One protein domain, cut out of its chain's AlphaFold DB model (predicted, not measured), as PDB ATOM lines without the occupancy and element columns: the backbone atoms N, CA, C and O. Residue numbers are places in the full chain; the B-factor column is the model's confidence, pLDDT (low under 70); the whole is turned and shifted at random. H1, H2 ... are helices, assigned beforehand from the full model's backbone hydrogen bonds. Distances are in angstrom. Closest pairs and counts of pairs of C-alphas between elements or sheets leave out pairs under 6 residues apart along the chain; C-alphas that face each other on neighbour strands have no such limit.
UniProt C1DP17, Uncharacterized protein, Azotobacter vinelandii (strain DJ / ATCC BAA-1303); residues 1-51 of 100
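This is residues 1 to 51 of the 100 residues of an uncharacterized protein of Azotobacter vinelandii (strain DJ / ATCC BAA-1303) (UniProt C1DP17). Two helices, the long H4 and the shorter H2, stand side by side and run opposite ways, and two short helices, H1 and H3, cover the third side of a triangle, H1 near the last residues of H4 and H3 near its first. The printed part has 51 residues with four named helices, H1, H2, H3 and H4 along the chain, and no named strand; the class is all helix. The whole is compact, with a radius of gyration of the C-alphas of 9.4 A, and only just elongated, spanning 25 by 17 by 16 A.

Begin with the hub, H4, residues 38 to 51, which touches three other helices. H2, residues 11 to 20, touches it at a shallow tilt of 10 degrees, opposite ways; look at Val 17 and Gly 43, their closest C-alphas, 6.7 A apart. H1, residues 2 to 6, touches H4, with the C-alphas of Val 4 and Leu 48 closest at 6.2 A. H1 and H2 touch only at the corner by their link, where the closest C-alphas, of Leu 5 and Arg 11, are 5.0 A apart. H3, residues 27 to 34, only just touches H4, with 3 pairs of C-alphas within 8 A, and only at the corner by their link; H4 touches H3 with residues 40 to 41 alone, and the closest C-alphas of the two, those of Leu 34 and Ala 41, are 5.2 A apart. H2 and H3 are close but not clearly touching, the closest C-alphas being those of Cys 18 and Val 30 at 7.7 A. In H1, H2 and H3 every O i to N i+4 pair is within hydrogen-bond range; in H4, 6 of 10 are.

Find C-alpha 38 at (36.892, -40.433, 8.292); from there H4 runs 20.7 A to C-alpha 51 at (34.946, -41.627, 28.854). H2 covers 14.2 A from C-alpha 11 to C-alpha 20, H3 10.6 A from 27 to 34, and H1 6.2 A from C-alpha 2 at (38.786, -50.244, 23.378) to C-alpha 6.

The two C-alphas farthest apart are those of Pro 8 and Arg 36, 26.7 A. The printed part has no cut, and no link is long. The mean pLDDT of the printed part is 95.3; residue 1 alone is under 70.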
ATOM      1  N   MET A   1      40.274 -46.496  21.568       65.88
ATOM      2  CA  MET A   1      39.306 -47.360  20.852       65.88
ATOM      3  C   MET A   1      38.638 -48.383  21.764       65.88
ATOM      4  O   MET A   1      37.432 -48.283  21.928       65.88
ATOM      5  N   LEU A   2      39.378 -49.294  22.417       79.75
ATOM      6  CA  LEU A   2      38.786 -50.244  23.378       79.75
ATOM      7  C   LEU A   2      37.945 -49.531  24.452       79.75
ATOM      8  O   LEU A   2      36.785 -49.878  24.639       79.75
ATOM      9  N   GLY A   3      38.486 -48.466  25.058       85.44
ATOM     10  CA  GLY A   3      37.759 -47.662  26.047       85.44
ATOM     11  C   GLY A   3      36.417 -47.116  25.544       85.44
ATOM     12  O   GLY A   3      35.452 -47.124  26.289       85.44
ATOM     13  N   VAL A   4      36.302 -46.735  24.268       93.12
ATOM     14  CA  VAL A   4      35.036 -46.240  23.686       93.12
ATOM     15  C   VAL A   4      34.030 -47.375  23.454       93.12
ATOM     16  O   VAL A   4      32.835 -47.189  23.646       93.12
ATOM     17  N   LEU A   5      34.496 -48.560  23.056       94.94
ATOM     18  CA  LEU A   5      33.619 -49.695  22.744       94.94
ATOM     19  C   LEU A   5      33.083 -50.410  23.993       94.94
ATOM     20  O   LEU A   5      32.042 -51.071  23.921       94.94
ATOM     21  N   VAL A   6      33.778 -50.297  25.129       94.88
ATOM     22  CA  VAL A   6      33.423 -51.018  26.364       94.88
ATOM     23  C   VAL A   6      32.934 -50.126  27.502       94.88
ATOM     24  O   VAL A   6      32.285 -50.635  28.413       94.88
ATOM     25  N   HIS A   7      33.203 -48.817  27.479       95.25
ATOM     26  CA  HIS A   7      32.799 -47.939  28.575       95.25
ATOM     27  C   HIS A   7      31.272 -47.735  28.581       95.25
ATOM     28  O   HIS A   7      30.703 -47.416  27.534       95.25
ATOM     29  N   PRO A   8      30.585 -47.876  29.733       96.38
ATOM     30  CA  PRO A   8      29.121 -47.867  29.788       96.38
ATOM     31  C   PRO A   8      28.473 -46.619  29.180       96.38
ATOM     32  O   PRO A   8      27.441 -46.725  28.525       96.38
ATOM     33  N   GLN A   9      29.097 -45.449  29.356       96.38
ATOM     34  CA  GLN A   9      28.536 -44.179  28.885       96.38
ATOM     35  C   GLN A   9      28.729 -43.950  27.381       96.38
ATOM     36  O   GLN A   9      27.942 -43.240  26.769       96.38
ATOM     37  N   SER A  10      29.752 -44.546  26.760       97.06
ATOM     38  CA  SER A  10      30.034 -44.356  25.329       97.06
ATOM     39  C   SER A  10      29.588 -45.539  24.473       97.06
ATOM     40  O   SER A  10      29.277 -45.351  23.296       97.06
ATOM     41  N   ARG A  11      29.488 -46.744  25.044       96.88
ATOM     42  CA  ARG A  11      29.169 -47.980  24.319       96.88
ATOM     43  C   ARG A  11      27.872 -47.903  23.498       96.88
ATOM     44  O   ARG A  11      27.936 -48.259  22.323       96.88
ATOM     45  N   PRO A  12      26.718 -47.429  24.013       97.94
ATOM     46  CA  PRO A  12      25.492 -47.346  23.207       97.94
ATOM     47  C   PRO A  12      25.654 -46.452  21.968       97.94
ATOM     48  O   PRO A  12      25.189 -46.784  20.873       97.94
ATOM     49  N   HIS A  13      26.380 -45.343  22.117       97.94
ATOM     50  CA  HIS A  13      26.682 -44.437  21.014       97.94
ATOM     51  C   HIS A  13      27.677 -45.059  20.032       97.94
ATOM     52  O   HIS A  13      27.483 -44.957  18.822       97.94
ATOM     53  N   ALA A  14      28.689 -45.775  20.525       97.56
ATOM     54  CA  ALA A  14      29.659 -46.462  19.683       97.56
ATOM     55  C   ALA A  14      28.989 -47.532  18.807       97.56
ATOM     56  O   ALA A  14      29.266 -47.599  17.612       97.56
ATOM     57  N   LEU A  15      28.046 -48.303  19.367       98.06
ATOM     58  CA  LEU A  15      27.232 -49.262  18.611       98.06
ATOM     59  C   LEU A  15      26.408 -48.571  17.518       98.06
ATOM     60  O   LEU A  15      26.336 -49.064  16.395       98.06
ATOM     61  N   THR A  16      25.817 -47.416  17.834       98.19
ATOM     62  CA  THR A  16      25.011 -46.633  16.886       98.19
ATOM     63  C   THR A  16      25.855 -46.123  15.720       98.19
ATOM     64  O   THR A  16      25.470 -46.301  14.565       98.19
ATOM     65  N   VAL A  17      27.028 -45.550  16.007       97.94
ATOM     66  CA  VAL A  17      27.966 -45.084  14.977       97.94
ATOM     67  C   VAL A  17      28.431 -46.260  14.119       97.94
ATOM     68  O   VAL A  17      28.297 -46.205  12.903       97.94
ATOM     69  N   CYS A  18      28.898 -47.356  14.726       98.12
ATOM     70  CA  CYS A  18      29.361 -48.535  13.988       98.12
ATOM     71  C   CYS A  18      28.268 -49.092  13.059       98.12
ATOM     72  O   CYS A  18      28.518 -49.310  11.874       98.12
ATOM     73  N   LYS A  19      27.025 -49.212  13.551       98.38
ATOM     74  CA  LYS A  19      25.870 -49.633  12.745       98.38
ATOM     75  C   LYS A  19      25.620 -48.693  11.563       98.38
ATOM     76  O   LYS A  19      25.436 -49.170  10.448       98.38
ATOM     77  N   ALA A  20      25.628 -47.379  11.789       98.31
ATOM     78  CA  ALA A  20      25.411 -46.384  10.737       98.31
ATOM     79  C   ALA A  20      26.517 -46.386   9.668       98.31
ATOM     80  O   ALA A  20      26.281 -45.975   8.535       98.31
ATOM     81  N   ARG A  21      27.718 -46.851  10.023       97.94
ATOM     82  CA  ARG A  21      28.865 -46.978   9.115       97.94
ATOM     83  C   ARG A  21      29.013 -48.374   8.502       97.94
ATOM     84  O   ARG A  21      29.920 -48.586   7.709       97.94
ATOM     85  N   GLY A  22      28.137 -49.324   8.845       98.00
ATOM     86  CA  GLY A  22      28.229 -50.705   8.361       98.00
ATOM     87  C   GLY A  22      29.465 -51.452   8.874       98.00
ATOM     88  O   GLY A  22      29.955 -52.356   8.206       98.00
ATOM     89  N   VAL A  23      29.982 -51.069  10.044       98.25
ATOM     90  CA  VAL A  23      31.184 -51.651  10.654       98.25
ATOM     91  C   VAL A  23      30.792 -52.462  11.884       98.25
ATOM     92  O   VAL A  23      29.985 -52.028  12.703       98.25
ATOM     93  N   GLU A  24      31.363 -53.657  12.030       97.69
ATOM     94  CA  GLU A  24      31.206 -54.452  13.248       97.69
ATOM     95  C   GLU A  24      31.809 -53.699  14.444       97.69
ATOM     96  O   GLU A  24      32.935 -53.206  14.383       97.69
ATOM     97  N   ALA A  25      31.086 -53.625  15.562       96.38
ATOM     98  CA  ALA A  25      31.526 -52.907  16.758       96.38
ATOM     99  C   ALA A  25      32.560 -53.691  17.597       96.38
ATOM    100  O   ALA A  25      32.416 -53.835  18.815       96.38
ATOM    101  N   SER A  26      33.606 -54.198  16.947       95.94
ATOM    102  CA  SER A  26      34.759 -54.851  17.564       95.94
ATOM    103  C   SER A  26      36.018 -54.001  17.383       95.94
ATOM    104  O   SER A  26      36.126 -53.199  16.456       95.94
ATOM    105  N   VAL A  27      36.996 -54.152  18.285       94.56
ATOM    106  CA  VAL A  27      38.238 -53.358  18.231       94.56
ATOM    107  C   VAL A  27      38.957 -53.552  16.896       94.56
ATOM    108  O   VAL A  27      39.402 -52.574  16.307       94.56
ATOM    109  N   GLY A  28      39.039 -54.793  16.404       96.19
ATOM    110  CA  GLY A  28      39.716 -55.107  15.145       96.19
ATOM    111  C   GLY A  28      39.024 -54.489  13.931       96.19
ATOM    112  O   GLY A  28      39.678 -53.819  13.134       96.19
ATOM    113  N   ALA A  29      37.703 -54.658  13.814       97.19
ATOM    114  CA  ALA A  29      36.943 -54.135  12.682       97.19
ATOM    115  C   ALA A  29      36.928 -52.601  12.654       97.19
ATOM    116  O   ALA A  29      37.178 -52.006  11.605       97.19
ATOM    117  N   VAL A  30      36.715 -51.953  13.806       97.19
ATOM    118  CA  VAL A  30      36.758 -50.488  13.903       97.19
ATOM    119  C   VAL A  30      38.156 -49.971  13.571       97.19
ATOM    120  O   VAL A  30      38.268 -49.042  12.778       97.19
ATOM    121  N   HIS A  31      39.221 -50.584  14.101       94.94
ATOM    122  CA  HIS A  31      40.596 -50.169  13.806       94.94
ATOM    123  C   HIS A  31      40.924 -50.253  12.317       94.94
ATOM    124  O   HIS A  31      41.474 -49.306  11.763       94.94
ATOM    125  N   ALA A  32      40.545 -51.349  11.659       96.81
ATOM    126  CA  ALA A  32      40.751 -51.515  10.225       96.81
ATOM    127  C   ALA A  32      39.913 -50.540   9.379       96.81
ATOM    128  O   ALA A  32      40.324 -50.163   8.284       96.81
ATOM    129  N   ALA A  33      38.727 -50.148   9.850       97.62
ATOM    130  CA  ALA A  33      37.861 -49.210   9.140       97.62
ATOM    131  C   ALA A  33      38.304 -47.748   9.296       97.62
ATOM    132  O   ALA A  33      38.121 -46.970   8.362       97.62
ATOM    133  N   LEU A  34      38.919 -47.377  10.428       95.69
ATOM    134  CA  LEU A  34      39.344 -45.996  10.686       95.69
ATOM    135  C   LEU A  34      40.303 -45.430   9.635       95.69
ATOM    136  O   LEU A  34      40.319 -44.223   9.441       95.69
ATOM    137  N   GLU A  35      41.084 -46.274   8.962       95.75
ATOM    138  CA  GLU A  35      42.033 -45.843   7.927       95.75
ATOM    139  C   GLU A  35      41.349 -45.235   6.692       95.75
ATOM    140  O   GLU A  35      41.959 -44.459   5.964       95.75
ATOM    141  N   ARG A  36      40.084 -45.593   6.444       96.94
ATOM    142  CA  ARG A  36      39.352 -45.252   5.212       96.94
ATOM    143  C   ARG A  36      37.982 -44.618   5.440       96.94
ATOM    144  O   ARG A  36      37.333 -44.217   4.481       96.94
ATOM    145  N   ASP A  37      37.512 -44.580   6.683       98.00
ATOM    146  CA  ASP A  37      36.227 -43.995   7.053       98.00
ATOM    147  C   ASP A  37      36.437 -42.846   8.045       98.00
ATOM    148  O   ASP A  37      36.363 -43.022   9.265       98.00
ATOM    149  N   ASP A  38      36.674 -41.650   7.505       97.19
ATOM    150  CA  ASP A  38      36.892 -40.433   8.292       97.19
ATOM    151  C   ASP A  38      35.685 -40.077   9.172       97.19
ATOM    152  O   ASP A  38      35.845 -39.537  10.268       97.19
ATOM    153  N   VAL A  39      34.465 -40.424   8.743       97.44
ATOM    154  CA  VAL A  39      33.242 -40.179   9.522       97.44
ATOM    155  C   VAL A  39      33.199 -41.098  10.740       97.44
ATOM    156  O   VAL A  39      32.884 -40.650  11.846       97.44
ATOM    157  N   LEU A  40      33.558 -42.375  10.569       97.62
ATOM    158  CA  LEU A  40      33.734 -43.290  11.695       97.62
ATOM    159  C   LEU A  40      34.847 -42.800  12.627       97.62
ATOM    160  O   LEU A  40      34.654 -42.791  13.844       97.62
ATOM    161  N   ALA A  41      35.983 -42.363  12.076       96.19
ATOM    162  CA  ALA A  41      37.104 -41.848  12.854       96.19
ATOM    163  C   ALA A  41      36.696 -40.641  13.702       96.19
ATOM    164  O   ALA A  41      36.907 -40.652  14.918       96.19
ATOM    165  N   ALA A  42      36.026 -39.654  13.103       95.44
ATOM    166  CA  ALA A  42      35.500 -38.490  13.803       95.44
ATOM    167  C   ALA A  42      34.473 -38.879  14.881       95.44
ATOM    168  O   ALA A  42      34.533 -38.378  16.008       95.44
ATOM    169  N   GLY A  43      33.567 -39.816  14.578       96.62
ATOM    170  CA  GLY A  43      32.571 -40.317  15.525       96.62
ATOM    171  C   GLY A  43      33.204 -40.990  16.746       96.62
ATOM    172  O   GLY A  43      32.918 -40.618  17.883       96.62
ATOM    173  N   ILE A  44      34.116 -41.942  16.531       95.88
ATOM    174  CA  ILE A  44      34.828 -42.639  17.613       95.88
ATOM    175  C   ILE A  44      35.694 -41.670  18.422       95.88
ATOM    176  O   ILE A  44      35.738 -41.776  19.650       95.88
ATOM    177  N   ALA A  45      36.344 -40.711  17.761       93.75
ATOM    178  CA  ALA A  45      37.120 -39.668  18.416       93.75
ATOM    179  C   ALA A  45      36.231 -38.823  19.345       93.75
ATOM    180  O   ALA A  45      36.552 -38.662  20.519       93.75
ATOM    181  N   ARG A  46      35.058 -38.369  18.885       94.50
ATOM    182  CA  ARG A  46      34.116 -37.595  19.714       94.50
ATOM    183  C   ARG A  46      33.623 -38.367  20.940       94.50
ATOM    184  O   ARG A  46      33.428 -37.774  21.999       94.50
ATOM    185  N   LEU A  47      33.463 -39.683  20.836       96.12
ATOM    186  CA  LEU A  47      33.021 -40.513  21.958       96.12
ATOM    187  C   LEU A  47      34.064 -40.686  23.070       96.12
ATOM    188  O   LEU A  47      33.701 -41.142  24.153       96.12
ATOM    189  N   LEU A  48      35.323 -40.281  22.868       93.69
ATOM    190  CA  LEU A  48      36.301 -40.211  23.962       93.69
ATOM    191  C   LEU A  48      35.863 -39.229  25.059       93.69
ATOM    192  O   LEU A  48      36.168 -39.459  26.227       93.69
ATOM    193  N   LEU A  49      35.076 -38.204  24.715       93.88
ATOM    194  CA  LEU A  49      34.530 -37.244  25.679       93.88
ATOM    195  C   LEU A  49      33.629 -37.913  26.730       93.88
ATOM    196  O   LEU A  49      33.682 -37.552  27.895       93.88
ATOM    197  N   TRP A  50      32.872 -38.948  26.350       94.12
ATOM    198  CA  TRP A  50      32.006 -39.714  27.262       94.12
ATOM    199  C   TRP A  50      32.780 -40.635  28.213       94.12
ATOM    200  O   TRP A  50      32.188 -41.271  29.084       94.12
ATOM    201  N   THR A  51      34.087 -40.786  28.006       93.00
ATOM    202  CA  THR A  51      34.946 -41.627  28.854       93.00
ATOM    203  C   THR A  51      35.717 -40.816  29.893       93.00
ATOM    204  O   THR A  51      36.365 -41.397  30.761       93.00
TER     205      THR A  51